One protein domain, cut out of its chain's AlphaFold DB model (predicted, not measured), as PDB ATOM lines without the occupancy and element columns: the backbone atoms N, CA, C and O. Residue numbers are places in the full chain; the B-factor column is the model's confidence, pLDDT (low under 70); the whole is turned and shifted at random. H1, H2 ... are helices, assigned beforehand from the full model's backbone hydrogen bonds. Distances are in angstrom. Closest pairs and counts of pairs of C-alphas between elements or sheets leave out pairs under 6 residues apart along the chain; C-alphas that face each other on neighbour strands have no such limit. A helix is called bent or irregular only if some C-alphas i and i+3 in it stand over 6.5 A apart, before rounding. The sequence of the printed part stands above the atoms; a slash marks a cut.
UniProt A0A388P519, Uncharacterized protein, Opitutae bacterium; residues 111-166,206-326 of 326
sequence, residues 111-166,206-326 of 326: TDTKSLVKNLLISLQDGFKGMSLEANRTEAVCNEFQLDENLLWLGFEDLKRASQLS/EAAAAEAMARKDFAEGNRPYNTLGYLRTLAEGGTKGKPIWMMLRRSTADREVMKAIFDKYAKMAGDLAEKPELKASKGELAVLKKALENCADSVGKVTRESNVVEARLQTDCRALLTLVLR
ATOM      1  N   THR A 111     368.521  95.784 207.385       78.44
ATOM      2  CA  THR A 111     367.530  95.548 208.445       78.44
ATOM      3  C   THR A 111     368.137  95.631 209.842       78.44
ATOM      4  O   THR A 111     367.417  95.541 210.827       78.44
ATOM      5  N   ASP A 112     369.457  95.804 209.956       83.38
ATOM      6  CA  ASP A 112     370.172  95.934 211.225       83.38
ATOM      7  C   ASP A 112     371.463  96.767 211.066       83.38
ATOM      8  O   ASP A 112     371.948  97.002 209.956       83.38
ATOM      9  N   THR A 113     372.058  97.212 212.178       87.12
ATOM     10  CA  THR A 113     373.274  98.047 212.166       87.12
ATOM     11  C   THR A 113     374.449  97.389 211.432       87.12
ATOM     12  O   THR A 113     375.204  98.067 210.735       87.12
ATOM     13  N   LYS A 114     374.623  96.069 211.560       88.38
ATOM     14  CA  LYS A 114     375.754  95.345 210.970       88.38
ATOM     15  C   LYS A 114     375.602  95.223 209.457       88.38
ATOM     16  O   LYS A 114     376.583  95.417 208.739       88.38
ATOM     17  N   SER A 115     374.398  94.923 208.968       89.06
ATOM     18  CA  SER A 115     374.126  94.912 207.524       89.06
ATOM     19  C   SER A 115     374.278  96.307 206.911       89.06
ATOM     20  O   SER A 115     374.899  96.434 205.856       89.06
ATOM     21  N   LEU A 116     373.846  97.361 207.615       90.19
ATOM     22  CA  LEU A 116     374.041  98.748 207.181       90.19
ATOM     23  C   LEU A 116     375.525  99.108 207.047       90.19
ATOM     24  O   LEU A 116     375.941  99.614 206.006       90.19
ATOM     25  N   VAL A 117     376.333  98.823 208.075       91.00
ATOM     26  CA  VAL A 117     377.781  99.092 208.054       91.00
ATOM     27  C   VAL A 117     378.477  98.278 206.963       91.00
ATOM     28  O   VAL A 117     379.348  98.804 206.275       91.00
ATOM     29  N   LYS A 118     378.074  97.020 206.748       90.44
ATOM     30  CA  LYS A 118     378.614  96.190 205.664       90.44
ATOM     31  C   LYS A 118     378.334  96.801 204.289       90.44
ATOM     32  O   LYS A 118     379.256  96.896 203.482       90.44
ATOM     33  N   ASN A 119     377.096  97.221 204.035       90.69
ATOM     34  CA  ASN A 119     376.720  97.856 202.771       90.69
ATOM     35  C   ASN A 119     377.481  99.175 202.580       90.69
ATOM     36  O   ASN A 119     378.074  99.393 201.526       90.69
ATOM     37  N   LEU A 120     377.572  99.995 203.635       92.81
ATOM     38  CA  LEU A 120     378.366 101.221 203.624       92.81
ATOM     39  C   LEU A 120     379.820 100.934 203.251       92.81
ATOM     40  O   LEU A 120     380.344 101.572 202.346       92.81
ATOM     41  N   LEU A 121     380.472  99.960 203.891       90.94
ATOM     42  CA  LEU A 121     381.856  99.601 203.580       90.94
ATOM     43  C   LEU A 121     382.054  99.211 202.114       90.94
ATOM     44  O   LEU A 121     383.097  99.558 201.567       90.94
ATOM     45  N   ILE A 122     381.087  98.523 201.499       89.94
ATOM     46  CA  ILE A 122     381.119  98.191 200.068       89.94
ATOM     47  C   ILE A 122     381.069  99.479 199.240       89.94
ATOM     48  O   ILE A 122     381.969  99.711 198.444       89.94
ATOM     49  N   SER A 123     380.106 100.370 199.492       89.94
ATOM     50  CA  SER A 123     380.013 101.642 198.757       89.94
ATOM     51  C   SER A 123     381.231 102.551 198.968       89.94
ATOM     52  O   SER A 123     381.641 103.280 198.070       89.94
ATOM     53  N   LEU A 124     381.878 102.505 200.137       93.06
ATOM     54  CA  LEU A 124     383.113 103.262 200.380       93.06
ATOM     55  C   LEU A 124     384.297 102.775 199.524       93.06
ATOM     56  O   LEU A 124     385.317 103.466 199.467       93.06
ATOM     57  N   GLN A 125     384.185 101.606 198.892       90.25
ATOM     58  CA  GLN A 125     385.209 101.016 198.031       90.25
ATOM     59  C   GLN A 125     385.001 101.338 196.551       90.25
ATOM     60  O   GLN A 125     385.894 101.033 195.758       90.25
ATOM     61  N   ASP A 126     383.883 101.977 196.193       88.44
ATOM     62  CA  ASP A 126     383.595 102.374 194.820       88.44
ATOM     63  C   ASP A 126     384.703 103.283 194.276       88.44
ATOM     64  O   ASP A 126     385.168 104.220 194.932       88.44
ATOM     65  N   GLY A 127     385.162 102.946 193.072       90.81
ATOM     66  CA  GLY A 127     386.363 103.519 192.487       90.81
ATOM     67  C   GLY A 127     386.188 104.974 192.052       90.81
ATOM     68  O   GLY A 127     385.220 105.329 191.374       90.81
ATOM     69  N   PHE A 128     387.208 105.782 192.328       92.44
ATOM     70  CA  PHE A 128     387.366 107.177 191.935       92.44
ATOM     71  C   PHE A 128     388.567 107.372 191.016       92.44
ATOM     72  O   PHE A 128     389.586 106.688 191.139       92.44
ATOM     73  N   LYS A 129     388.452 108.347 190.108       88.00
ATOM     74  CA  LYS A 129     389.536 108.722 189.189       88.00
ATOM     75  C   LYS A 129     390.617 109.562 189.873       88.00
ATOM     76  O   LYS A 129     391.768 109.505 189.449       88.00
ATOM     77  N   GLY A 130     390.283 110.320 190.921       88.94
ATOM     78  CA  GLY A 130     391.240 111.218 191.564       88.94
ATOM     79  C   GLY A 130     391.418 112.544 190.824       88.94
ATOM     80  O   GLY A 130     390.627 112.933 189.962       88.94
ATOM     81  N   MET A 131     392.484 113.261 191.182       90.44
ATOM     82  CA  MET A 131     392.774 114.584 190.630       90.44
ATOM     83  C   MET A 131     393.243 114.469 189.174       90.44
ATOM     84  O   MET A 131     394.276 113.863 188.899       90.44
ATOM     85  N   SER A 132     392.541 115.129 188.248       85.56
ATOM     86  CA  SER A 132     392.988 115.234 186.851       85.56
ATOM     87  C   SER A 132     394.268 116.066 186.745       85.56
ATOM     88  O   SER A 132     394.282 117.235 187.139       85.56
ATOM     89  N   LEU A 133     395.316 115.487 186.156       84.44
ATOM     90  CA  LEU A 133     396.586 116.170 185.879       84.44
ATOM     91  C   LEU A 133     396.515 117.116 184.669       84.44
ATOM     92  O   LEU A 133     397.367 117.991 184.520       84.44
ATOM     93  N   GLU A 134     395.500 116.970 183.814       83.69
ATOM     94  CA  GLU A 134     395.247 117.900 182.706       83.69
ATOM     95  C   GLU A 134     394.681 119.220 183.231       83.69
ATOM     96  O   GLU A 134     395.191 120.294 182.911       83.69
ATOM     97  N   ALA A 135     393.681 119.135 184.113       83.62
ATOM     98  CA  ALA A 135     393.080 120.302 184.751       83.62
ATOM     99  C   ALA A 135     393.958 120.896 185.870       83.62
ATOM    100  O   ALA A 135     393.782 122.055 186.246       83.62
ATOM    101  N   ASN A 136     394.896 120.116 186.421       86.88
ATOM    102  CA  ASN A 136     395.730 120.513 187.554       86.88
ATOM    103  C   ASN A 136     397.206 120.206 187.269       86.88
ATOM    104  O   ASN A 136     397.726 119.152 187.634       86.88
ATOM    105  N   ARG A 137     397.895 121.160 186.630       86.19
ATOM    106  CA  ARG A 137     399.337 121.063 186.365       86.19
ATOM    107  C   ARG A 137     400.112 120.896 187.675       86.19
ATOM    108  O   ARG A 137     400.017 121.757 188.547       86.19
ATOM    109  N   THR A 138     400.916 119.837 187.770       86.56
ATOM    110  CA  THR A 138     401.684 119.448 188.967       86.56
ATOM    111  C   THR A 138     402.460 120.613 189.581       86.56
ATOM    112  O   THR A 138     402.323 120.871 190.768       86.56
ATOM    113  N   GLU A 139     403.199 121.377 188.773       85.62
ATOM    114  CA  GLU A 139     403.978 122.531 189.245       85.62
ATOM    115  C   GLU A 139     403.094 123.619 189.875       85.62
ATOM    116  O   GLU A 139     403.406 124.132 190.946       85.62
ATOM    117  N   ALA A 140     401.962 123.947 189.246       85.62
ATOM    118  CA  ALA A 140     401.034 124.949 189.768       85.62
ATOM    119  C   ALA A 140     400.434 124.503 191.108       85.62
ATOM    120  O   ALA A 140     400.338 125.293 192.043       85.62
ATOM    121  N   VAL A 141     400.090 123.219 191.207       86.75
ATOM    122  CA  VAL A 141     399.554 122.604 192.421       86.75
ATOM    123  C   VAL A 141     400.602 122.585 193.541       86.75
ATOM    124  O   VAL A 141     400.329 123.051 194.643       86.75
ATOM    125  N   CYS A 142     401.818 122.116 193.270       88.75
ATOM    126  CA  CYS A 142     402.912 122.114 194.243       88.75
ATOM    127  C   CYS A 142     403.226 123.525 194.761       88.75
ATOM    128  O   CYS A 142     403.366 123.721 195.970       88.75
ATOM    129  N   ASN A 143     403.268 124.516 193.866       87.12
ATOM    130  CA  ASN A 143     403.534 125.907 194.226       87.12
ATOM    131  C   ASN A 143     402.423 126.509 195.093       87.12
ATOM    132  O   ASN A 143     402.714 127.144 196.106       87.12
ATOM    133  N   GLU A 144     401.157 126.292 194.733       85.12
ATOM    134  CA  GLU A 144     400.015 126.827 195.481       85.12
ATOM    135  C   GLU A 144     399.952 126.282 196.913       85.12
ATOM    136  O   GLU A 144     399.663 127.019 197.854       85.12
ATOM    137  N   PHE A 145     400.266 124.999 197.095       81.94
ATOM    138  CA  PHE A 145     400.166 124.324 198.391       81.94
ATOM    139  C   PHE A 145     401.484 124.278 199.170       81.94
ATOM    140  O   PHE A 145     401.529 123.696 200.264       81.94
ATOM    141  N   GLN A 146     402.545 124.886 198.624       86.75
ATOM    142  CA  GLN A 146     403.906 124.810 199.158       86.75
ATOM    143  C   GLN A 146     404.255 123.353 199.503       86.75
ATOM    144  O   GLN A 146     404.512 122.998 200.660       86.75
ATOM    145  N   LEU A 147     404.106 122.485 198.504       86.31
ATOM    146  CA  LEU A 147     404.287 121.045 198.616       86.31
ATOM    147  C   LEU A 147     405.416 120.609 197.687       86.31
ATOM    148  O   LEU A 147     405.387 120.906 196.495       86.31
ATOM    149  N   ASP A 148     406.383 119.880 198.238       88.12
ATOM    150  CA  ASP A 148     407.423 119.243 197.435       88.12
ATOM    151  C   ASP A 148     406.799 118.250 196.447       88.12
ATOM    152  O   ASP A 148     405.892 117.488 196.794       88.12
ATOM    153  N   GLU A 149     407.279 118.249 195.206       88.56
ATOM    154  CA  GLU A 149     406.729 117.387 194.162       88.56
ATOM    155  C   GLU A 149     406.868 115.894 194.505       88.56
ATOM    156  O   GLU A 149     405.974 115.107 194.193       88.56
ATOM    157  N   ASN A 150     407.920 115.478 195.215       87.69
ATOM    158  CA  ASN A 150     408.045 114.079 195.627       87.69
ATOM    159  C   ASN A 150     407.004 113.721 196.693       87.69
ATOM    160  O   ASN A 150     406.458 112.620 196.664       87.69
ATOM    161  N   LEU A 151     406.674 114.650 197.599       87.44
ATOM    162  CA  LEU A 151     405.595 114.453 198.574       87.44
ATOM    163  C   LEU A 151     404.221 114.371 197.905       87.44
ATOM    164  O   LEU A 151     403.357 113.630 198.371       87.44
ATOM    165  N   LEU A 152     404.023 115.100 196.805       90.56
ATOM    166  CA  LEU A 152     402.821 114.968 195.990       90.56
ATOM    167  C   LEU A 152     402.691 113.550 195.425       90.56
ATOM    168  O   LEU A 152     401.668 112.899 195.639       90.56
ATOM    169  N   TRP A 153     403.723 113.060 194.737       90.62
ATOM    170  CA  TRP A 153     403.694 111.727 194.127       90.62
ATOM    171  C   TRP A 153     403.618 110.606 195.166       90.62
ATOM    172  O   TRP A 153     402.880 109.641 194.971       90.62
ATOM    173  N   LEU A 154     404.286 110.767 196.310       88.56
ATOM    174  CA  LEU A 154     404.139 109.855 197.442       88.56
ATOM    175  C   LEU A 154     402.689 109.810 197.943       88.56
ATOM    176  O   LEU A 154     402.186 108.733 198.247       88.56
ATOM    177  N   GLY A 155     401.998 110.953 197.969       90.50
ATOM    178  CA  GLY A 155     400.576 111.025 198.296       90.50
ATOM    179  C   GLY A 155     399.695 110.223 197.335       90.50
ATOM    180  O   GLY A 155     398.829 109.475 197.784       90.50
ATOM    181  N   PHE A 156     399.936 110.315 196.025       90.31
ATOM    182  CA  PHE A 156     399.209 109.513 195.028       90.31
ATOM    183  C   PHE A 156     399.345 108.006 195.301       90.31
ATOM    184  O   PHE A 156     398.344 107.285 195.296       90.31
ATOM    185  N   GLU A 157     400.561 107.539 195.580       89.81
ATOM    186  CA  GLU A 157     400.834 106.131 195.888       89.81
ATOM    187  C   GLU A 157     400.250 105.697 197.236       89.81
ATOM    188  O   GLU A 157     399.631 104.634 197.343       89.81
ATOM    189  N   ASP A 158     400.388 106.524 198.272       90.44
ATOM    190  CA  ASP A 158     399.844 106.232 199.596       90.44
ATOM    191  C   ASP A 158     398.310 106.174 199.573       90.44
ATOM    192  O   ASP A 158     397.729 105.288 200.204       90.44
ATOM    193  N   LEU A 159     397.646 107.042 198.800       92.94
ATOM    194  CA  LEU A 159     396.196 106.985 198.610       92.94
ATOM    195  C   LEU A 159     395.775 105.723 197.855       92.94
ATOM    196  O   LEU A 159     394.861 105.028 198.298       92.94
ATOM    197  N   LYS A 160     396.467 105.391 196.759       91.75
ATOM    198  CA  LYS A 160     396.226 104.162 195.985       91.75
ATOM    199  C   LYS A 160     396.352 102.927 196.874       91.75
ATOM    200  O   LYS A 160     395.484 102.057 196.857       91.75
ATOM    201  N   ARG A 161     397.384 102.880 197.723       90.62
ATOM    202  CA  ARG A 161     397.587 101.809 198.706       90.62
ATOM    203  C   ARG A 161     396.485 101.785 199.766       90.62
ATOM    204  O   ARG A 161     395.972 100.717 200.086       90.62
ATOM    205  N   ALA A 162     396.096 102.941 200.299       90.94
ATOM    206  CA  ALA A 162     395.036 103.043 201.302       90.94
ATOM    207  C   ALA A 162     393.657 102.624 200.762       90.94
ATOM    208  O   ALA A 162     392.804 102.183 201.542       90.94
ATOM    209  N   SER A 163     393.455 102.731 199.447       90.69
ATOM    210  CA  SER A 163     392.252 102.295 198.734       90.69
ATOM    211  C   SER A 163     392.181 100.788 198.464       90.69
ATOM    212  O   SER A 163     391.115 100.294 198.099       90.69
ATOM    213  N   GLN A 164     393.253 100.022 198.698       86.06
ATOM    214  CA  GLN A 164     393.237  98.563 198.555       86.06
ATOM    215  C   GLN A 164     392.571  97.856 199.755       86.06
ATOM    216  O   GLN A 164     392.592  98.330 200.896       86.06
ATOM    217  N   LEU A 165     391.960  96.696 199.485       63.12
ATOM    218  CA  LEU A 165     391.051  96.002 200.408       63.12
ATOM    219  C   LEU A 165     391.699  94.985 201.356       63.12
ATOM    220  O   LEU A 165     391.120  94.693 202.401       63.12
ATOM    221  N   SER A 166     392.895  94.474 201.061       51.94
ATOM    222  CA  SER A 166     393.582  93.522 201.943       51.94
ATOM    223  C   SER A 166     395.068  93.341 201.594       51.94
ATOM    224  O   SER A 166     395.438  92.985 200.483       51.94
ATOM    225  N   GLU A 206     411.936 109.559 188.791       79.06
ATOM    226  CA  GLU A 206     410.869 108.991 189.619       79.06
ATOM    227  C   GLU A 206     409.574 109.805 189.515       79.06
ATOM    228  O   GLU A 206     408.513 109.242 189.247       79.06
ATOM    229  N   ALA A 207     409.655 111.136 189.622       80.25
ATOM    230  CA  ALA A 207     408.503 112.020 189.456       80.25
ATOM    231  C   ALA A 207     407.955 111.990 188.019       80.25
ATOM    232  O   ALA A 207     406.746 112.076 187.805       80.25
ATOM    233  N   ALA A 208     408.827 111.848 187.015       83.94
ATOM    234  CA  ALA A 208     408.411 111.695 185.622       83.94
ATOM    235  C   ALA A 208     407.673 110.367 185.378       83.94
ATOM    236  O   ALA A 208     406.660 110.348 184.678       83.94
ATOM    237  N   ALA A 209     408.144 109.270 185.978       85.31
ATOM    238  CA  ALA A 209     407.481 107.971 185.902       85.31
ATOM    239  C   ALA A 209     406.120 107.971 186.619       85.31
ATOM    240  O   ALA A 209     405.137 107.484 186.059       85.31
ATOM    241  N   ALA A 210     406.045 108.567 187.814       84.44
ATOM    242  CA  ALA A 210     404.800 108.708 188.570       84.44
ATOM    243  C   ALA A 210     403.762 109.550 187.812       84.44
ATOM    244  O   ALA A 210     402.607 109.142 187.679       84.44
ATOM    245  N   GLU A 211     404.176 110.677 187.224       86.62
ATOM    246  CA  GLU A 211     403.281 111.486 186.393       86.62
ATOM    247  C   GLU A 211     402.776 110.710 185.171       86.62
ATOM    248  O   GLU A 211     401.584 110.744 184.865       86.62
ATOM    249  N   ALA A 212     403.661 109.996 184.468       86.50
ATOM    250  CA  ALA A 212     403.278 109.202 183.305       86.50
ATOM    251  C   ALA A 212     402.275 108.099 183.676       86.50
ATOM    252  O   ALA A 212     401.308 107.879 182.945       86.50
ATOM    253  N   MET A 213     402.464 107.448 184.828       85.31
ATOM    254  CA  MET A 213     401.543 106.431 185.331       85.31
ATOM    255  C   MET A 213     400.186 107.026 185.710       85.31
ATOM    256  O   MET A 213     399.164 106.500 185.286       85.31
ATOM    257  N   ALA A 214     400.158 108.148 186.430       84.50
ATOM    258  CA  ALA A 214     398.913 108.820 186.794       84.50
ATOM    259  C   ALA A 214     398.148 109.342 185.560       84.50
ATOM    260  O   ALA A 214     396.925 109.228 185.489       84.50
ATOM    261  N   ARG A 215     398.859 109.859 184.546       86.12
ATOM    262  CA  ARG A 215     398.261 110.227 183.249       86.12
ATOM    263  C   ARG A 215     397.690 109.010 182.524       86.12
ATOM    264  O   ARG A 215     396.594 109.096 181.979       86.12
ATOM    265  N   LYS A 216     398.418 107.892 182.530       86.50
ATOM    266  CA  LYS A 216     397.970 106.632 181.934       86.50
ATOM    267  C   LYS A 216     396.716 106.104 182.629       86.50
ATOM    268  O   LYS A 216     395.741 105.822 181.944       86.50
ATOM    269  N   ASP A 217     396.714 106.053 183.961       81.88
ATOM    270  CA  ASP A 217     395.557 105.628 184.757       81.88
ATOM    271  C   ASP A 217     394.321 106.474 184.409       81.88
ATOM    272  O   ASP A 217     393.236 105.934 184.195       81.88
ATOM    273  N   PHE A 218     394.487 107.791 184.260       83.31
ATOM    274  CA  PHE A 218     393.390 108.679 183.879       83.31
ATOM    275  C   PHE A 218     392.895 108.442 182.440       83.31
ATOM    276  O   PHE A 218     391.685 108.389 182.212       83.31
ATOM    277  N   ALA A 219     393.813 108.272 181.481       83.06
ATOM    278  CA  ALA A 219     393.496 108.032 180.070       83.06
ATOM    279  C   ALA A 219     392.807 106.678 179.836       83.06
ATOM    280  O   ALA A 219     391.898 106.577 179.014       83.06
ATOM    281  N   GLU A 220     393.204 105.647 180.584       86.38
ATOM    282  CA  GLU A 220     392.598 104.309 180.543       86.38
ATOM    283  C   GLU A 220     391.291 104.228 181.349       86.38
ATOM    284  O   GLU A 220     390.590 103.220 181.307       86.38
ATOM    285  N   GLY A 221     390.927 105.297 182.066       80.88
ATOM    286  CA  GLY A 221     389.727 105.336 182.895       80.88
ATOM    287  C   GLY A 221     389.831 104.486 184.164       80.88
ATOM    288  O   GLY A 221     388.797 104.175 184.764       80.88
ATOM    289  N   ASN A 222     391.051 104.140 184.586       85.44
ATOM    290  CA  ASN A 222     391.304 103.425 185.829       85.44
ATOM    291  C   ASN A 222     390.783 104.249 187.010       85.44
ATOM    292  O   ASN A 222     390.869 105.480 187.040       85.44
ATOM    293  N   ARG A 223     390.244 103.552 188.013       89.38
ATOM    294  CA  ARG A 223     389.688 104.167 189.220       89.38
ATOM    295  C   ARG A 223     390.403 103.648 190.471       89.38
ATOM    296  O   ARG A 223     389.839 102.833 191.198       89.38
ATOM    297  N   PRO A 224     391.677 104.032 190.678       89.69
ATOM    298  CA  PRO A 224     392.543 103.416 191.683       89.69
ATOM    299  C   PRO A 224     392.278 103.897 193.117       89.69
ATOM    300  O   PRO A 224     392.830 103.324 194.056       89.69
ATOM    301  N   TYR A 225     391.474 104.947 193.295       93.62
ATOM    302  CA  TYR A 225     391.159 105.538 194.597       93.62
ATOM    303  C   TYR A 225     389.728 105.210 195.014       93.62
ATOM    304  O   TYR A 225     388.933 104.778 194.192       93.62
ATOM    305  N   ASN A 226     389.375 105.427 196.277       94.44
ATOM    306  CA  ASN A 226     388.007 105.283 196.781       94.44
ATOM    307  C   ASN A 226     387.823 106.057 198.090       94.44
ATOM    308  O   ASN A 226     388.794 106.514 198.706       94.44
ATOM    309  N   THR A 227     386.572 106.189 198.535       95.69
ATOM    310  CA  THR A 227     386.221 106.919 199.764       95.69
ATOM    311  C   THR A 227     386.982 106.385 200.971       95.69
ATOM    312  O   THR A 227     387.486 107.165 201.776       95.69
ATOM    313  N   LEU A 228     387.109 105.062 201.098       93.94
ATOM    314  CA  LEU A 228     387.785 104.434 202.231       93.94
ATOM    315  C   LEU A 228     389.270 104.826 202.316       93.94
ATOM    316  O   LEU A 228     389.759 105.121 203.409       93.94
ATOM    317  N   GLY A 229     389.976 104.872 201.184       94.50
ATOM    318  CA  GLY A 229     391.370 105.314 201.121       94.50
ATOM    319  C   GLY A 229     391.537 106.787 201.488       94.50
ATOM    320  O   GLY A 229     392.416 107.119 202.290       94.50
ATOM    321  N   TYR A 230     390.648 107.654 200.987       95.38
ATOM    322  CA  TYR A 230     390.608 109.066 201.382       95.38
ATOM    323  C   TYR A 230     390.372 109.214 202.890       95.38
ATOM    324  O   TYR A 230     391.133 109.905 203.561       95.38
ATOM    325  N   LEU A 231     389.375 108.524 203.452       94.81
ATOM    326  CA  LEU A 231     389.088 108.576 204.888       94.81
ATOM    327  C   LEU A 231     390.304 108.151 205.724       94.81
ATOM    328  O   LEU A 231     390.659 108.850 206.672       94.81
ATOM    329  N   ARG A 232     390.953 107.028 205.378       92.81
ATOM    330  CA  ARG A 232     392.120 106.489 206.106       92.81
ATOM    331  C   ARG A 232     393.280 107.480 206.148       92.81
ATOM    332  O   ARG A 232     393.822 107.748 207.214       92.81
ATOM    333  N   THR A 233     393.628 108.046 205.000       93.06
ATOM    334  CA  THR A 233     394.769 108.964 204.877       93.06
ATOM    335  C   THR A 233     394.482 110.340 205.481       93.06
ATOM    336  O   THR A 233     395.321 110.882 206.203       93.06
ATOM    337  N   LEU A 234     393.280 110.886 205.275       93.25
ATOM    338  CA  LEU A 234     392.866 112.164 205.866       93.25
ATOM    339  C   LEU A 234     392.730 112.080 207.388       93.25
ATOM    340  O   LEU A 234     393.045 113.045 208.081       93.25
ATOM    341  N   ALA A 235     392.323 110.927 207.924       92.00
ATOM    342  CA  ALA A 235     392.293 110.684 209.360       92.00
ATOM    343  C   ALA A 235     393.698 110.687 209.988       92.00
ATOM    344  O   ALA A 235     393.856 111.162 211.114       92.00
ATOM    345  N   GLU A 236     394.738 110.204 209.304       88.06
ATOM    346  CA  GLU A 236     396.116 110.313 209.811       88.06
ATOM    347  C   GLU A 236     396.525 111.791 209.951       88.06
ATOM    348  O   GLU A 236     396.953 112.213 211.031       88.06
ATOM    349  N   GLY A 237     396.272 112.596 208.914       84.06
ATOM    350  CA  GLY A 237     396.635 114.015 208.851       84.06
ATOM    351  C   GLY A 237     398.144 114.249 208.703       84.06
ATOM    352  O   GLY A 237     398.894 113.372 208.267       84.06
ATOM    353  N   GLY A 238     398.601 115.457 209.043       82.12
ATOM    354  CA  GLY A 238     400.021 115.820 208.986       82.12
ATOM    355  C   GLY A 238     400.609 115.752 207.571       82.12
ATOM    356  O   GLY A 238     399.936 116.048 206.585       82.12
ATOM    357  N   THR A 239     401.877 115.349 207.458       80.94
ATOM    358  CA  THR A 239     402.605 115.316 206.176       80.94
ATOM    359  C   THR A 239     402.037 114.315 205.172       80.94
ATOM    360  O   THR A 239     402.150 114.545 203.973       80.94
ATOM    361  N   LYS A 240     401.382 113.248 205.643       80.56
ATOM    362  CA  LYS A 240     400.688 112.277 204.787       80.56
ATOM    363  C   LYS A 240     399.303 112.747 204.357       80.56
ATOM    364  O   LYS A 240     398.893 112.488 203.233       80.56
ATOM    365  N   GLY A 241     398.581 113.439 205.240       84.81
ATOM    366  CA  GLY A 241     397.251 113.968 204.940       84.81
ATOM    367  C   GLY A 241     397.284 115.156 203.979       84.81
ATOM    368  O   GLY A 241     396.401 115.269 203.134       84.81
ATOM    369  N   LYS A 242     398.322 116.003 204.052       87.06
ATOM    370  CA  LYS A 242     398.416 117.248 203.271       87.06
ATOM    371  C   LYS A 242     398.323 117.034 201.743       87.06
ATOM    372  O   LYS A 242     397.508 117.718 201.117       87.06
ATOM    373  N   PRO A 243     399.065 116.097 201.113       90.00
ATOM    374  CA  PRO A 243     398.898 115.794 199.687       90.00
ATOM    375  C   PRO A 243     397.484 115.317 199.337       90.00
ATOM    376  O   PRO A 243     396.936 115.706 198.308       90.00
ATOM    377  N   ILE A 244     396.860 114.520 200.208       92.31
ATOM    378  CA  ILE A 244     395.531 113.949 199.953       92.31
ATOM    379  C   ILE A 244     394.442 115.001 200.085       92.31
ATOM    380  O   ILE A 244     393.533 115.063 199.261       92.31
ATOM    381  N   TRP A 245     394.552 115.862 201.090       89.75
ATOM    382  CA  TRP A 245     393.681 117.014 201.265       89.75
ATOM    383  C   TRP A 245     393.689 117.901 200.020       89.75
ATOM    384  O   TRP A 245     392.642 118.286 199.497       89.75
ATOM    385  N   MET A 246     394.880 118.174 199.495       88.94
ATOM    386  CA  MET A 246     395.061 118.924 198.263       88.94
ATOM    387  C   MET A 246     394.446 118.210 197.049       88.94
ATOM    388  O   MET A 246     393.708 118.843 196.291       88.94
ATOM    389  N   MET A 247     394.695 116.908 196.872       90.50
ATOM    390  CA  MET A 247     394.072 116.125 195.797       90.50
ATOM    391  C   MET A 247     392.548 116.195 195.897       90.50
ATOM    392  O   MET A 247     391.883 116.554 194.927       90.50
ATOM    393  N   LEU A 248     391.998 115.974 197.095       91.88
ATOM    394  CA  LEU A 248     390.564 116.024 197.342       91.88
ATOM    395  C   LEU A 248     389.981 117.400 197.006       91.88
ATOM    396  O   LEU A 248     388.911 117.452 196.412       91.88
ATOM    397  N   ARG A 249     390.677 118.514 197.286       89.44
ATOM    398  CA  ARG A 249     390.264 119.879 196.877       89.44
ATOM    399  C   ARG A 249     390.201 120.075 195.366       89.44
ATOM    400  O   ARG A 249     389.423 120.900 194.878       89.44
ATOM    401  N   ARG A 250     390.992 119.325 194.605       88.56
ATOM    402  CA  ARG A 250     391.047 119.409 193.139       88.56
ATOM    403  C   ARG A 250     390.153 118.397 192.426       88.56
ATOM    404  O   ARG A 250     389.818 118.636 191.267       88.56
ATOM    405  N   SER A 251     389.679 117.378 193.136       90.19
ATOM    406  CA  SER A 251     388.762 116.348 192.637       90.19
ATOM    407  C   SER A 251     387.305 116.635 193.017       90.19
ATOM    408  O   SER A 251     386.761 116.018 193.927       90.19
ATOM    409  N   THR A 252     386.652 117.589 192.344       89.88
ATOM    410  CA  THR A 252     385.242 117.920 192.652       89.88
ATOM    411  C   THR A 252     384.313 116.721 192.464       89.88
ATOM    412  O   THR A 252     383.482 116.479 193.330       89.88
ATOM    413  N   ALA A 253     384.510 115.932 191.405       90.12
ATOM    414  CA  ALA A 253     383.722 114.726 191.158       90.12
ATOM    415  C   ALA A 253     383.809 113.726 192.326       90.12
ATOM    416  O   ALA A 253     382.780 113.293 192.833       90.12
ATOM    417  N   ASP A 254     385.021 113.427 192.811       93.00
ATOM    418  CA  ASP A 254     385.218 112.532 193.957       93.00
ATOM    419  C   ASP A 254     384.476 113.048 195.201       93.00
ATOM    420  O   ASP A 254     383.791 112.281 195.873       93.00
ATOM    421  N   ARG A 255     384.559 114.357 195.496       93.25
ATOM    422  CA  ARG A 255     383.883 114.955 196.661       93.25
ATOM    423  C   ARG A 255     382.367 114.820 196.597       93.25
ATOM    424  O   ARG A 255     381.757 114.483 197.610       93.25
ATOM    425  N   GLU A 256     381.770 115.071 195.435       93.12
ATOM    426  CA  GLU A 256     380.321 114.945 195.253       93.12
ATOM    427  C   GLU A 256     379.862 113.494 195.426       93.12
ATOM    428  O   GLU A 256     378.865 113.243 196.105       93.12
ATOM    429  N   VAL A 257     380.623 112.523 194.908       93.50
ATOM    430  CA  VAL A 257     380.309 111.098 195.096       93.50
ATOM    431  C   VAL A 257     380.462 110.685 196.563       93.50
ATOM    432  O   VAL A 257     379.560 110.057 197.115       93.50
ATOM    433  N   MET A 258     381.551 111.083 197.231       96.38
ATOM    434  CA  MET A 258     381.748 110.826 198.665       96.38
ATOM    435  C   MET A 258     380.596 111.390 199.500       96.38
ATOM    436  O   MET A 258     380.038 110.693 200.347       96.38
ATOM    437  N   LYS A 259     380.214 112.645 199.241       95.56
ATOM    438  CA  LYS A 259     379.101 113.302 199.923       95.56
ATOM    439  C   LYS A 259     377.788 112.555 199.687       95.56
ATOM    440  O   LYS A 259     377.081 112.279 200.650       95.56
ATOM    441  N   ALA A 260     377.498 112.161 198.448       95.00
ATOM    442  CA  ALA A 260     376.294 111.403 198.119       95.00
ATOM    443  C   ALA A 260     376.232 110.049 198.847       95.00
ATOM    444  O   ALA A 260     375.169 109.671 199.344       95.00
ATOM    445  N   ILE A 261     377.362 109.339 198.966       95.06
ATOM    446  CA  ILE A 261     377.456 108.107 199.764       95.06
ATOM    447  C   ILE A 261     377.120 108.413 201.229       95.06
ATOM    448  O   ILE A 261     376.271 107.742 201.819       95.06
ATOM    449  N   PHE A 262     377.737 109.436 201.821       97.50
ATOM    450  CA  PHE A 262     377.489 109.781 203.221       97.50
ATOM    451  C   PHE A 262     376.035 110.192 203.479       97.50
ATOM    452  O   PHE A 262     375.432 109.672 204.415       97.50
ATOM    453  N   ASP A 263     375.448 111.034 202.627       96.81
ATOM    454  CA  ASP A 263     374.052 111.469 202.740       96.81
ATOM    455  C   ASP A 263     373.078 110.283 202.610       96.81
ATOM    456  O   ASP A 263     372.141 110.148 203.407       96.81
ATOM    457  N   LYS A 264     373.325 109.373 201.654       95.19
ATOM    458  CA  LYS A 264     372.532 108.145 201.466       95.19
ATOM    459  C   LYS A 264     372.524 107.299 202.738       95.19
ATOM    460  O   LYS A 264     371.456 106.956 203.247       95.19
ATOM    461  N   TYR A 265     373.700 106.977 203.271       95.38
ATOM    462  CA  TYR A 265     373.807 106.103 204.438       95.38
ATOM    463  C   TYR A 265     373.414 106.799 205.748       95.38
ATOM    464  O   TYR A 265     372.914 106.130 206.651       95.38
ATOM    465  N   ALA A 266     373.557 108.125 205.852       96.06
ATOM    466  CA  ALA A 266     373.038 108.899 206.979       96.06
ATOM    467  C   ALA A 266     371.510 108.825 207.039       96.06
ATOM    468  O   ALA A 266     370.937 108.606 208.111       96.06
ATOM    469  N   LYS A 267     370.850 108.946 205.879       94.00
ATOM    470  CA  LYS A 267     369.403 108.768 205.766       94.00
ATOM    471  C   LYS A 267     368.987 107.352 206.163       94.00
ATOM    472  O   LYS A 267     368.151 107.213 207.046       94.00
ATOM    473  N   MET A 268     369.625 106.321 205.605       91.31
ATOM    474  CA  MET A 268     369.326 104.922 205.952       91.31
ATOM    475  C   MET A 268     369.527 104.629 207.449       91.31
ATOM    476  O   MET A 268     368.698 103.959 208.059       91.31
ATOM    477  N   ALA A 269     370.590 105.164 208.061       92.31
ATOM    478  CA  ALA A 269     370.814 105.056 209.503       92.31
ATOM    479  C   ALA A 269     369.704 105.748 210.314       92.31
ATOM    480  O   ALA A 269     369.280 105.227 211.343       92.31
ATOM    481  N   GLY A 270     369.230 106.909 209.852       91.69
ATOM    482  CA  GLY A 270     368.114 107.636 210.457       91.69
ATOM    483  C   GLY A 270     366.794 106.879 210.371       91.69
ATOM    484  O   GLY A 270     366.149 106.680 211.398       91.69
ATOM    485  N   ASP A 271     366.446 106.405 209.177       89.75
ATOM    486  CA  ASP A 271     365.215 105.655 208.922       89.75
ATOM    487  C   ASP A 271     365.173 104.379 209.790       89.75
ATOM    488  O   ASP A 271     364.173 104.101 210.458       89.75
ATOM    489  N   LEU A 272     366.298 103.657 209.882       88.12
ATOM    490  CA  LEU A 272     366.424 102.468 210.731       88.12
ATOM    491  C   LEU A 272     366.403 102.807 212.236       88.12
ATOM    492  O   LEU A 272     365.949 102.004 213.046       88.12
ATOM    493  N   ALA A 273     366.860 103.994 212.646       86.94
ATOM    494  CA  ALA A 273     366.802 104.431 214.046       86.94
ATOM    495  C   ALA A 273     365.383 104.825 214.495       86.94
ATOM    496  O   ALA A 273     365.062 104.731 215.687       86.94
ATOM    497  N   GLU A 274     364.544 105.299 213.570       85.06
ATOM    498  CA  GLU A 274     363.144 105.655 213.829       85.06
ATOM    499  C   GLU A 274     362.253 104.421 213.964       85.06
ATOM    500  O   GLU A 274     361.365 104.394 214.822       85.06
ATOM    501  N   LYS A 275     362.526 103.381 213.170       75.62
ATOM    502  CA  LYS A 275     361.861 102.077 213.249       75.62
ATOM    503  C   LYS A 275     362.913 100.968 213.324       75.62
ATOM    504  O   LYS A 275     363.191 100.344 212.304       75.62
ATOM    505  N   PRO A 276     363.502 100.721 214.508       65.25
ATOM    506  CA  PRO A 276     364.492  99.664 214.662       65.25
ATOM    507  C   PRO A 276     363.851  98.311 214.350       65.25
ATOM    508  O   PRO A 276     363.040  97.800 215.123       65.25
ATOM    509  N   GLU A 277     364.191  97.745 213.197       64.38
ATOM    510  CA  GLU A 277     363.905  96.354 212.877       64.38
ATOM    511  C   GLU A 277     365.031  95.488 213.461       64.38
ATOM    512  O   GLU A 277     366.204  95.861 213.428       64.38
ATOM    513  N   LEU A 278     364.683  94.343 214.064       63.28
ATOM    514  CA  LEU A 278     365.641  93.436 214.721       63.28
ATOM    515  C   LEU A 278     366.582  94.161 215.723       63.28
ATOM    516  O   LEU A 278     366.268  95.230 216.227       63.28
ATOM    517  N   LYS A 279     367.705  93.539 216.118       64.56
ATOM    518  CA  LYS A 279     368.629  93.956 217.204       64.56
ATOM    519  C   LYS A 279     369.370  95.295 216.964       64.56
ATOM    520  O   LYS A 279     370.455  95.494 217.510       64.56
ATOM    521  N   ALA A 280     368.841  96.192 216.138       68.88
ATOM    522  CA  ALA A 280     369.434  97.483 215.831       68.88
ATOM    523  C   ALA A 280     369.399  98.423 217.051       68.88
ATOM    524  O   ALA A 280     368.342  98.744 217.598       68.88
ATOM    525  N   SER A 281     370.570  98.890 217.488       81.75
ATOM    526  CA  SER A 281     370.668  99.865 218.575       81.75
ATOM    527  C   SER A 281     370.379 101.270 218.051       81.75
ATOM    528  O   SER A 281     371.181 101.853 217.320       81.75
ATOM    529  N   LYS A 282     369.254 101.854 218.480       85.31
ATOM    530  CA  LYS A 282     368.885 103.245 218.157       85.31
ATOM    531  C   LYS A 282     370.006 104.240 218.485       85.31
ATOM    532  O   LYS A 282     370.223 105.188 217.737       85.31
ATOM    533  N   GLY A 283     370.723 104.019 219.591       86.94
ATOM    534  CA  GLY A 283     371.848 104.863 219.998       86.94
ATOM    535  C   GLY A 283     373.031 104.772 219.032       86.94
ATOM    536  O   GLY A 283     373.562 105.799 218.621       86.94
ATOM    537  N   GLU A 284     373.410 103.560 218.620       89.69
ATOM    538  CA  GLU A 284     374.506 103.355 217.661       89.69
ATOM    539  C   GLU A 284     374.176 103.946 216.289       89.69
ATOM    540  O   GLU A 284     375.017 104.615 215.689       89.69
ATOM    541  N   LEU A 285     372.938 103.765 215.820       91.06
ATOM    542  CA  LEU A 285     372.482 104.315 214.544       91.06
ATOM    543  C   LEU A 285     372.435 105.845 214.549       91.06
ATOM    544  O   LEU A 285     372.845 106.466 213.571       91.06
ATOM    545  N   ALA A 286     372.006 106.467 215.652       92.75
ATOM    546  CA  ALA A 286     372.031 107.922 215.787       92.75
ATOM    547  C   ALA A 286     373.466 108.480 215.747       92.75
ATOM    548  O   ALA A 286     373.719 109.499 215.101       92.75
ATOM    549  N   VAL A 287     374.416 107.796 216.396       94.50
ATOM    550  CA  VAL A 287     375.840 108.169 216.366       94.50
ATOM    551  C   VAL A 287     376.427 107.995 214.962       94.50
ATOM    552  O   VAL A 287     377.106 108.900 214.475       94.50
ATOM    553  N   LEU A 288     376.130 106.881 214.285       95.00
ATOM    554  CA  LEU A 288     376.575 106.628 212.911       95.00
ATOM    555  C   LEU A 288     376.016 107.664 211.931       95.00
ATOM    556  O   LEU A 288     376.783 108.251 211.169       95.00
ATOM    557  N   LYS A 289     374.707 107.941 211.997       96.00
ATOM    558  CA  LYS A 289     374.059 109.001 211.215       96.00
ATOM    559  C   LYS A 289     374.796 110.323 211.390       96.00
ATOM    560  O   LYS A 289     375.167 110.951 210.403       96.00
ATOM    561  N   LYS A 290     375.057 110.723 212.639       97.31
ATOM    562  CA  LYS A 290     375.699 112.009 212.908       97.31
ATOM    563  C   LYS A 290     377.133 112.078 212.378       97.31
ATOM    564  O   LYS A 290     377.539 113.116 211.861       97.31
ATOM    565  N   ALA A 291     377.891 110.989 212.485       97.12
ATOM    566  CA  ALA A 291     379.239 110.916 211.926       97.12
ATOM    567  C   ALA A 291     379.233 111.032 210.391       97.12
ATOM    568  O   ALA A 291     380.069 111.740 209.832       97.12
ATOM    569  N   LEU A 292     378.270 110.392 209.721       97.88
ATOM    570  CA  LEU A 292     378.091 110.488 208.270       97.88
ATOM    571  C   LEU A 292     377.707 111.908 207.833       97.88
ATOM    572  O   LEU A 292     378.360 112.451 206.948       97.88
ATOM    573  N   GLU A 293     376.734 112.541 208.496       96.69
ATOM    574  CA  GLU A 293     376.346 113.938 208.229       96.69
ATOM    575  C   GLU A 293     377.525 114.903 208.410       96.69
ATOM    576  O   GLU A 293     377.755 115.778 207.579       96.69
ATOM    577  N   ASN A 294     378.309 114.739 209.481       95.81
ATOM    578  CA  ASN A 294     379.475 115.587 209.719       95.81
ATOM    579  C   ASN A 294     380.545 115.402 208.628       95.81
ATOM    580  O   ASN A 294     381.102 116.391 208.150       95.81
ATOM    581  N   CYS A 295     380.808 114.162 208.198       95.00
ATOM    582  CA  CYS A 295     381.696 113.885 207.068       95.00
ATOM    583  C   CYS A 295     381.168 114.494 205.761       95.00
ATOM    584  O   CYS A 295     381.948 115.107 205.035       95.00
ATOM    585  N   ALA A 296     379.868 114.373 205.474       95.00
ATOM    586  CA  ALA A 296     379.229 114.970 204.300       95.00
ATOM    587  C   ALA A 296     379.378 116.499 204.293       95.00
ATOM    588  O   ALA A 296     379.813 117.080 203.296       95.00
ATOM    589  N   ASP A 297     379.106 117.140 205.431       92.62
ATOM    590  CA  ASP A 297     379.276 118.578 205.631       92.62
ATOM    591  C   ASP A 297     380.726 119.022 205.429       92.62
ATOM    592  O   ASP A 297     380.991 120.031 204.770       92.62
ATOM    593  N   SER A 298     381.672 118.301 206.032       92.12
ATOM    594  CA  SER A 298     383.089 118.641 205.962       92.12
ATOM    595  C   SER A 298     383.630 118.446 204.551       92.12
ATOM    596  O   SER A 298     384.255 119.369 204.036       92.12
ATOM    597  N   VAL A 299     383.319 117.327 203.883       91.50
ATOM    598  CA  VAL A 299     383.692 117.081 202.477       91.50
ATOM    599  C   VAL A 299     383.048 118.104 201.541       91.50
ATOM    600  O   VAL A 299     383.736 118.653 200.683       91.50
ATOM    601  N   GLY A 300     381.772 118.443 201.738       87.25
ATOM    602  CA  GLY A 300     381.079 119.458 200.938       87.25
ATOM    603  C   GLY A 300     381.649 120.872 201.095       87.25
ATOM    604  O   GLY A 300     381.522 121.696 200.193       87.25
ATOM    605  N   LYS A 301     382.312 121.162 202.221       88.31
ATOM    606  CA  LYS A 301     383.008 122.437 202.473       88.31
ATOM    607  C   LYS A 301     384.464 122.435 202.013       88.31
ATOM    608  O   LYS A 301     385.106 123.486 202.053       88.31
ATOM    609  N   VAL A 302     384.993 121.294 201.572       85.25
ATOM    610  CA  VAL A 302     386.298 121.239 200.911       85.25
ATOM    611  C   VAL A 302     386.159 121.915 199.552       85.25
ATOM    612  O   VAL A 302     385.608 121.361 198.604       85.25
ATOM    613  N   THR A 303     386.672 123.135 199.453       77.25
ATOM    614  CA  THR A 303     386.709 123.892 198.202       77.25
ATOM    615  C   THR A 303     388.146 124.207 197.815       77.25
ATOM    616  O   THR A 303     389.091 124.043 198.593       77.25
ATOM    617  N   ARG A 304     388.335 124.698 196.589       64.69
ATOM    618  CA  ARG A 304     389.636 125.222 196.161       64.69
ATOM    619  C   ARG A 304     390.065 126.453 196.966       64.69
ATOM    620  O   ARG A 304     391.255 126.717 197.022       64.69
ATOM    621  N   GLU A 305     389.152 127.142 197.646       59.06
ATOM    622  CA  GLU A 305     389.386 128.475 198.222       59.06
ATOM    623  C   GLU A 305     389.550 128.479 199.754       59.06
ATOM    624  O   GLU A 305     390.104 129.428 200.302       59.06
ATOM    625  N   SER A 306     389.116 127.427 200.466       61.03
ATOM    626  CA  SER A 306     389.136 127.386 201.938       61.03
ATOM    627  C   SER A 306     390.128 126.366 202.505       61.03
ATOM    628  O   SER A 306     390.020 125.165 202.262       61.03
ATOM    629  N   ASN A 307     391.061 126.843 203.337       64.56
ATOM    630  CA  ASN A 307     392.028 126.008 204.066       64.56
ATOM    631  C   ASN A 307     391.538 125.614 205.476       64.56
ATOM    632  O   ASN A 307     392.151 124.780 206.134       64.56
ATOM    633  N   VAL A 308     390.440 126.205 205.961       66.75
ATOM    634  CA  VAL A 308     390.012 126.133 207.377       66.75
ATOM    635  C   VAL A 308     389.393 124.775 207.744       66.75
ATOM    636  O   VAL A 308     389.260 124.429 208.914       66.75
ATOM    637  N   VAL A 309     389.012 123.981 206.743       81.31
ATOM    638  CA  VAL A 309     388.180 122.784 206.928       81.31
ATOM    639  C   VAL A 309     389.016 121.516 207.190       81.31
ATOM    640  O   VAL A 309     388.460 120.504 207.608       81.31
ATOM    641  N   GLU A 310     390.343 121.563 207.032       82.81
ATOM    642  CA  GLU A 310     391.223 120.380 207.086       82.81
ATOM    643  C   GLU A 310     391.189 119.655 208.437       82.81
ATOM    644  O   GLU A 310     390.894 118.463 208.497       82.81
ATOM    645  N   ALA A 311     391.403 120.378 209.542       84.75
ATOM    646  CA  ALA A 311     391.418 119.788 210.885       84.75
ATOM    647  C   ALA A 311     390.052 119.205 211.290       84.75
ATOM    648  O   ALA A 311     389.966 118.183 211.981       84.75
ATOM    649  N   ARG A 312     388.966 119.848 210.836       89.19
ATOM    650  CA  ARG A 312     387.609 119.347 211.055       89.19
ATOM    651  C   ARG A 312     387.377 118.070 210.255       89.19
ATOM    652  O   ARG A 312     386.959 117.081 210.848       89.19
ATOM    653  N   LEU A 313     387.716 118.061 208.962       90.56
ATOM    654  CA  LEU A 313     387.569 116.864 208.137       90.56
ATOM    655  C   LEU A 313     388.386 115.700 208.703       90.56
ATOM    656  O   LEU A 313     387.855 114.606 208.827       90.56
ATOM    657  N   GLN A 314     389.632 115.934 209.121       91.50
ATOM    658  CA  GLN A 314     390.459 114.916 209.776       91.50
ATOM    659  C   GLN A 314     389.745 114.284 210.983       91.50
ATOM    660  O   GLN A 314     389.743 113.061 211.143       91.50
ATOM    661  N   THR A 315     389.131 115.111 211.833       92.81
ATOM    662  CA  THR A 315     388.403 114.650 213.026       92.81
ATOM    663  C   THR A 315     387.157 113.851 212.651       92.81
ATOM    664  O   THR A 315     386.939 112.767 213.196       92.81
ATOM    665  N   ASP A 316     386.381 114.340 211.686       94.38
ATOM    666  CA  ASP A 316     385.172 113.669 211.207       94.38
ATOM    667  C   ASP A 316     385.514 112.322 210.537       94.38
ATOM    668  O   ASP A 316     384.892 111.301 210.842       94.38
ATOM    669  N   CYS A 317     386.584 112.265 209.731       94.56
ATOM    670  CA  CYS A 317     387.090 111.025 209.137       94.56
ATOM    671  C   CYS A 317     387.478 109.996 210.208       94.56
ATOM    672  O   CYS A 317     387.093 108.831 210.104       94.56
ATOM    673  N   ARG A 318     388.204 110.409 211.261       93.88
ATOM    674  CA  ARG A 318     388.557 109.527 212.392       93.88
ATOM    675  C   ARG A 318     387.320 108.978 213.090       93.88
ATOM    676  O   ARG A 318     387.266 107.779 213.376       93.88
ATOM    677  N   ALA A 319     386.343 109.839 213.369       95.06
ATOM    678  CA  ALA A 319     385.104 109.449 214.026       95.06
ATOM    679  C   ALA A 319     384.334 108.418 213.189       95.06
ATOM    680  O   ALA A 319     383.951 107.373 213.715       95.06
ATOM    681  N   LEU A 320     384.181 108.660 211.883       95.44
ATOM    682  CA  LEU A 320     383.484 107.739 210.989       95.44
ATOM    683  C   LEU A 320     384.218 106.397 210.860       95.44
ATOM    684  O   LEU A 320     383.596 105.352 211.042       95.44
ATOM    685  N   LEU A 321     385.536 106.406 210.624       94.00
ATOM    686  CA  LEU A 321     386.346 105.180 210.546       94.00
ATOM    687  C   LEU A 321     386.242 104.334 211.812       94.00
ATOM    688  O   LEU A 321     386.117 103.116 211.733       94.00
ATOM    689  N   THR A 322     386.243 104.990 212.974       93.56
ATOM    690  CA  THR A 322     386.097 104.324 214.272       93.56
ATOM    691  C   THR A 322     384.757 103.609 214.405       93.56
ATOM    692  O   THR A 322     384.669 102.680 215.192       93.56
ATOM    693  N   LEU A 323     383.712 104.023 213.687       91.44
ATOM    694  CA  LEU A 323     382.395 103.386 213.734       91.44
ATOM    695  C   LEU A 323     382.246 102.280 212.688       91.44
ATOM    696  O   LEU A 323     381.628 101.261 212.980       91.44
ATOM    697  N   VAL A 324     382.810 102.466 211.491       89.06
ATOM    698  CA  VAL A 324     382.604 101.542 210.360       89.06
ATOM    699  C   VAL A 324     383.618 100.399 210.293       89.06
ATOM    700  O   VAL A 324     383.352  99.416 209.614       89.06
ATOM    701  N   LEU A 325     384.766 100.505 210.973       85.75
ATOM    702  CA  LEU A 325     385.801  99.457 211.021       85.75
ATOM    703  C   LEU A 325     385.812  98.651 212.334       85.75
ATOM    704  O   LEU A 325     386.792  97.955 212.603       85.75
ATOM    705  N   ARG A 326     384.768  98.778 213.161       69.25
ATOM    706  CA  ARG A 326     384.597  97.996 214.399       69.25
ATOM    707  C   ARG A 326     384.229  96.542 214.139       69.25
ATOM    708  O   ARG A 326     383.510  96.276 213.152       69.25
TER     709      ARG A 326
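What this domain is: This is residues 111 to 166 and 206 to 326 of the 326 residues of an uncharacterized protein of Opitutae bacterium (UniProt A0A388P519). This is an elongated body of helices with two ends: at one end the long hairpin of H7 and H8 has H1 running alongside H7 and H9 packed on H8, and at the other H2, H4 and H6 pack on H3. H5 lies near the middle of the whole, packed on H9, H3 and H6, and the long link of residues 124 to 137 runs from the first end to the other. The printed part has 177 residues with nine named helices, H1 to H9 in order along the chain, and no named strand; the class is all helix. It is compact, with a radius of gyration of the C-alphas of 16.9 A, and spans 55 by 33 by 23 A.

How they stand to each other: H1, residues 113 to 123, touches residues 261 to 269 of H7, residues 252 to 274, at a shallow tilt of 13 degrees, opposite ways; their closest C-alphas, of Leu 120 and Tyr 265, are 6.7 A apart. H1 and H9, residues 310 to 324, only just touch, with 3 pairs of C-alphas within 8 A, through residue 324 of H9 alone; the closest C-alphas are those of Val 117 and Val 324 at 5.9 A. H2, residues 138 to 145, touches residues 149 to 152 of H3, residues 149 to 162, about perpendicular at 87 degrees, with the C-alphas of Cys 142 and Glu 149 closest at 6.1 A. H3 is the hub, touching four other helices. Residues 149 to 153 of H3 touch residues 207 to 211 of H4, residues 206 to 219, at a steep tilt of 51 degrees, the same way; the closest C-alphas, of Trp 153 and Ala 210, are 6.4 A apart. Residues 158 to 162 of H3 touch H5, residues 227 to 236, where the C-alphas of Ala 162 and Gly 229 are closest at 4.3 A. H3 also touches residues 240 to 244 of H6, residues 238 to 250, about perpendicular at 87 degrees, with the C-alphas of Gly 155 and Pro 243 closest at 5.2 A. H5 and H6 form a helical hairpin at a steep tilt of 39 degrees, with the C-alphas of Leu 234 and Gly 241 closest at 4.8 A. H5 touches H9 at a steep tilt of 62 degrees, and the closest C-alphas, of Ala 235 and Gln 314, are 4.6 A apart. H7 and H8, residues 282 to 300, form a helical hairpin at a shallow tilt of 19 degrees, with the C-alphas of Ala 266 and Lys 289 closest at 4.4 A. H8 and H9 form another, at a shallow tilt of 33 degrees, only just short of steep, with the C-alphas of Ser 298 and Leu 313 closest at 5.3 A. Among the pairs that stay apart are H1 and H3, H4 and H7, and H2 and H9. Every O i to N i+4 pair is within hydrogen-bond range in H1, H2, H3, H4, H5, H7, H8 and H9, and 7 of 9 are in H6.

Where its parts are: H1 begins at C-alpha 113, at (373.274, 98.047, 212.166), and ends at residue 123. H2 follows at residues 138 to 145. H3, residues 149 to 162, and H4, residues 206 to 219, each measure 19.8 A from first to last C-alpha. H5 is residues 227 to 236. H6, residues 238 to 250, is neither bent nor irregular, but only just: C-alphas 240 and 243 are 6.4 A apart. H7, residues 252 to 274, is the longest at 33.0 A and begins at C-alpha 252, at (385.242, 117.920, 192.652). H8, residues 282 to 300, measures 26.6 A. H9, residues 310 to 324, measures 21.0 A and ends at C-alpha 324, at (382.604, 101.542, 210.360).

The domain as a whole: The two C-alphas farthest apart, of Ala 208 and Lys 275, are 55.0 A apart. Residues 167 to 205 are not printed, and C-alphas 166 and 206 are 26.3 A apart across this cut, which lies between H3 and H4. The link from H1 to H2 is long, with 14 residues; in it, residues 127 to 128 pair antiparallel with residues 225 to 226. The mean pLDDT of the printed part is 87.5, and 13 residues are under 70: residues 165 to 166, 276 to 280, 304 to 308, and 326, the chain's last residue.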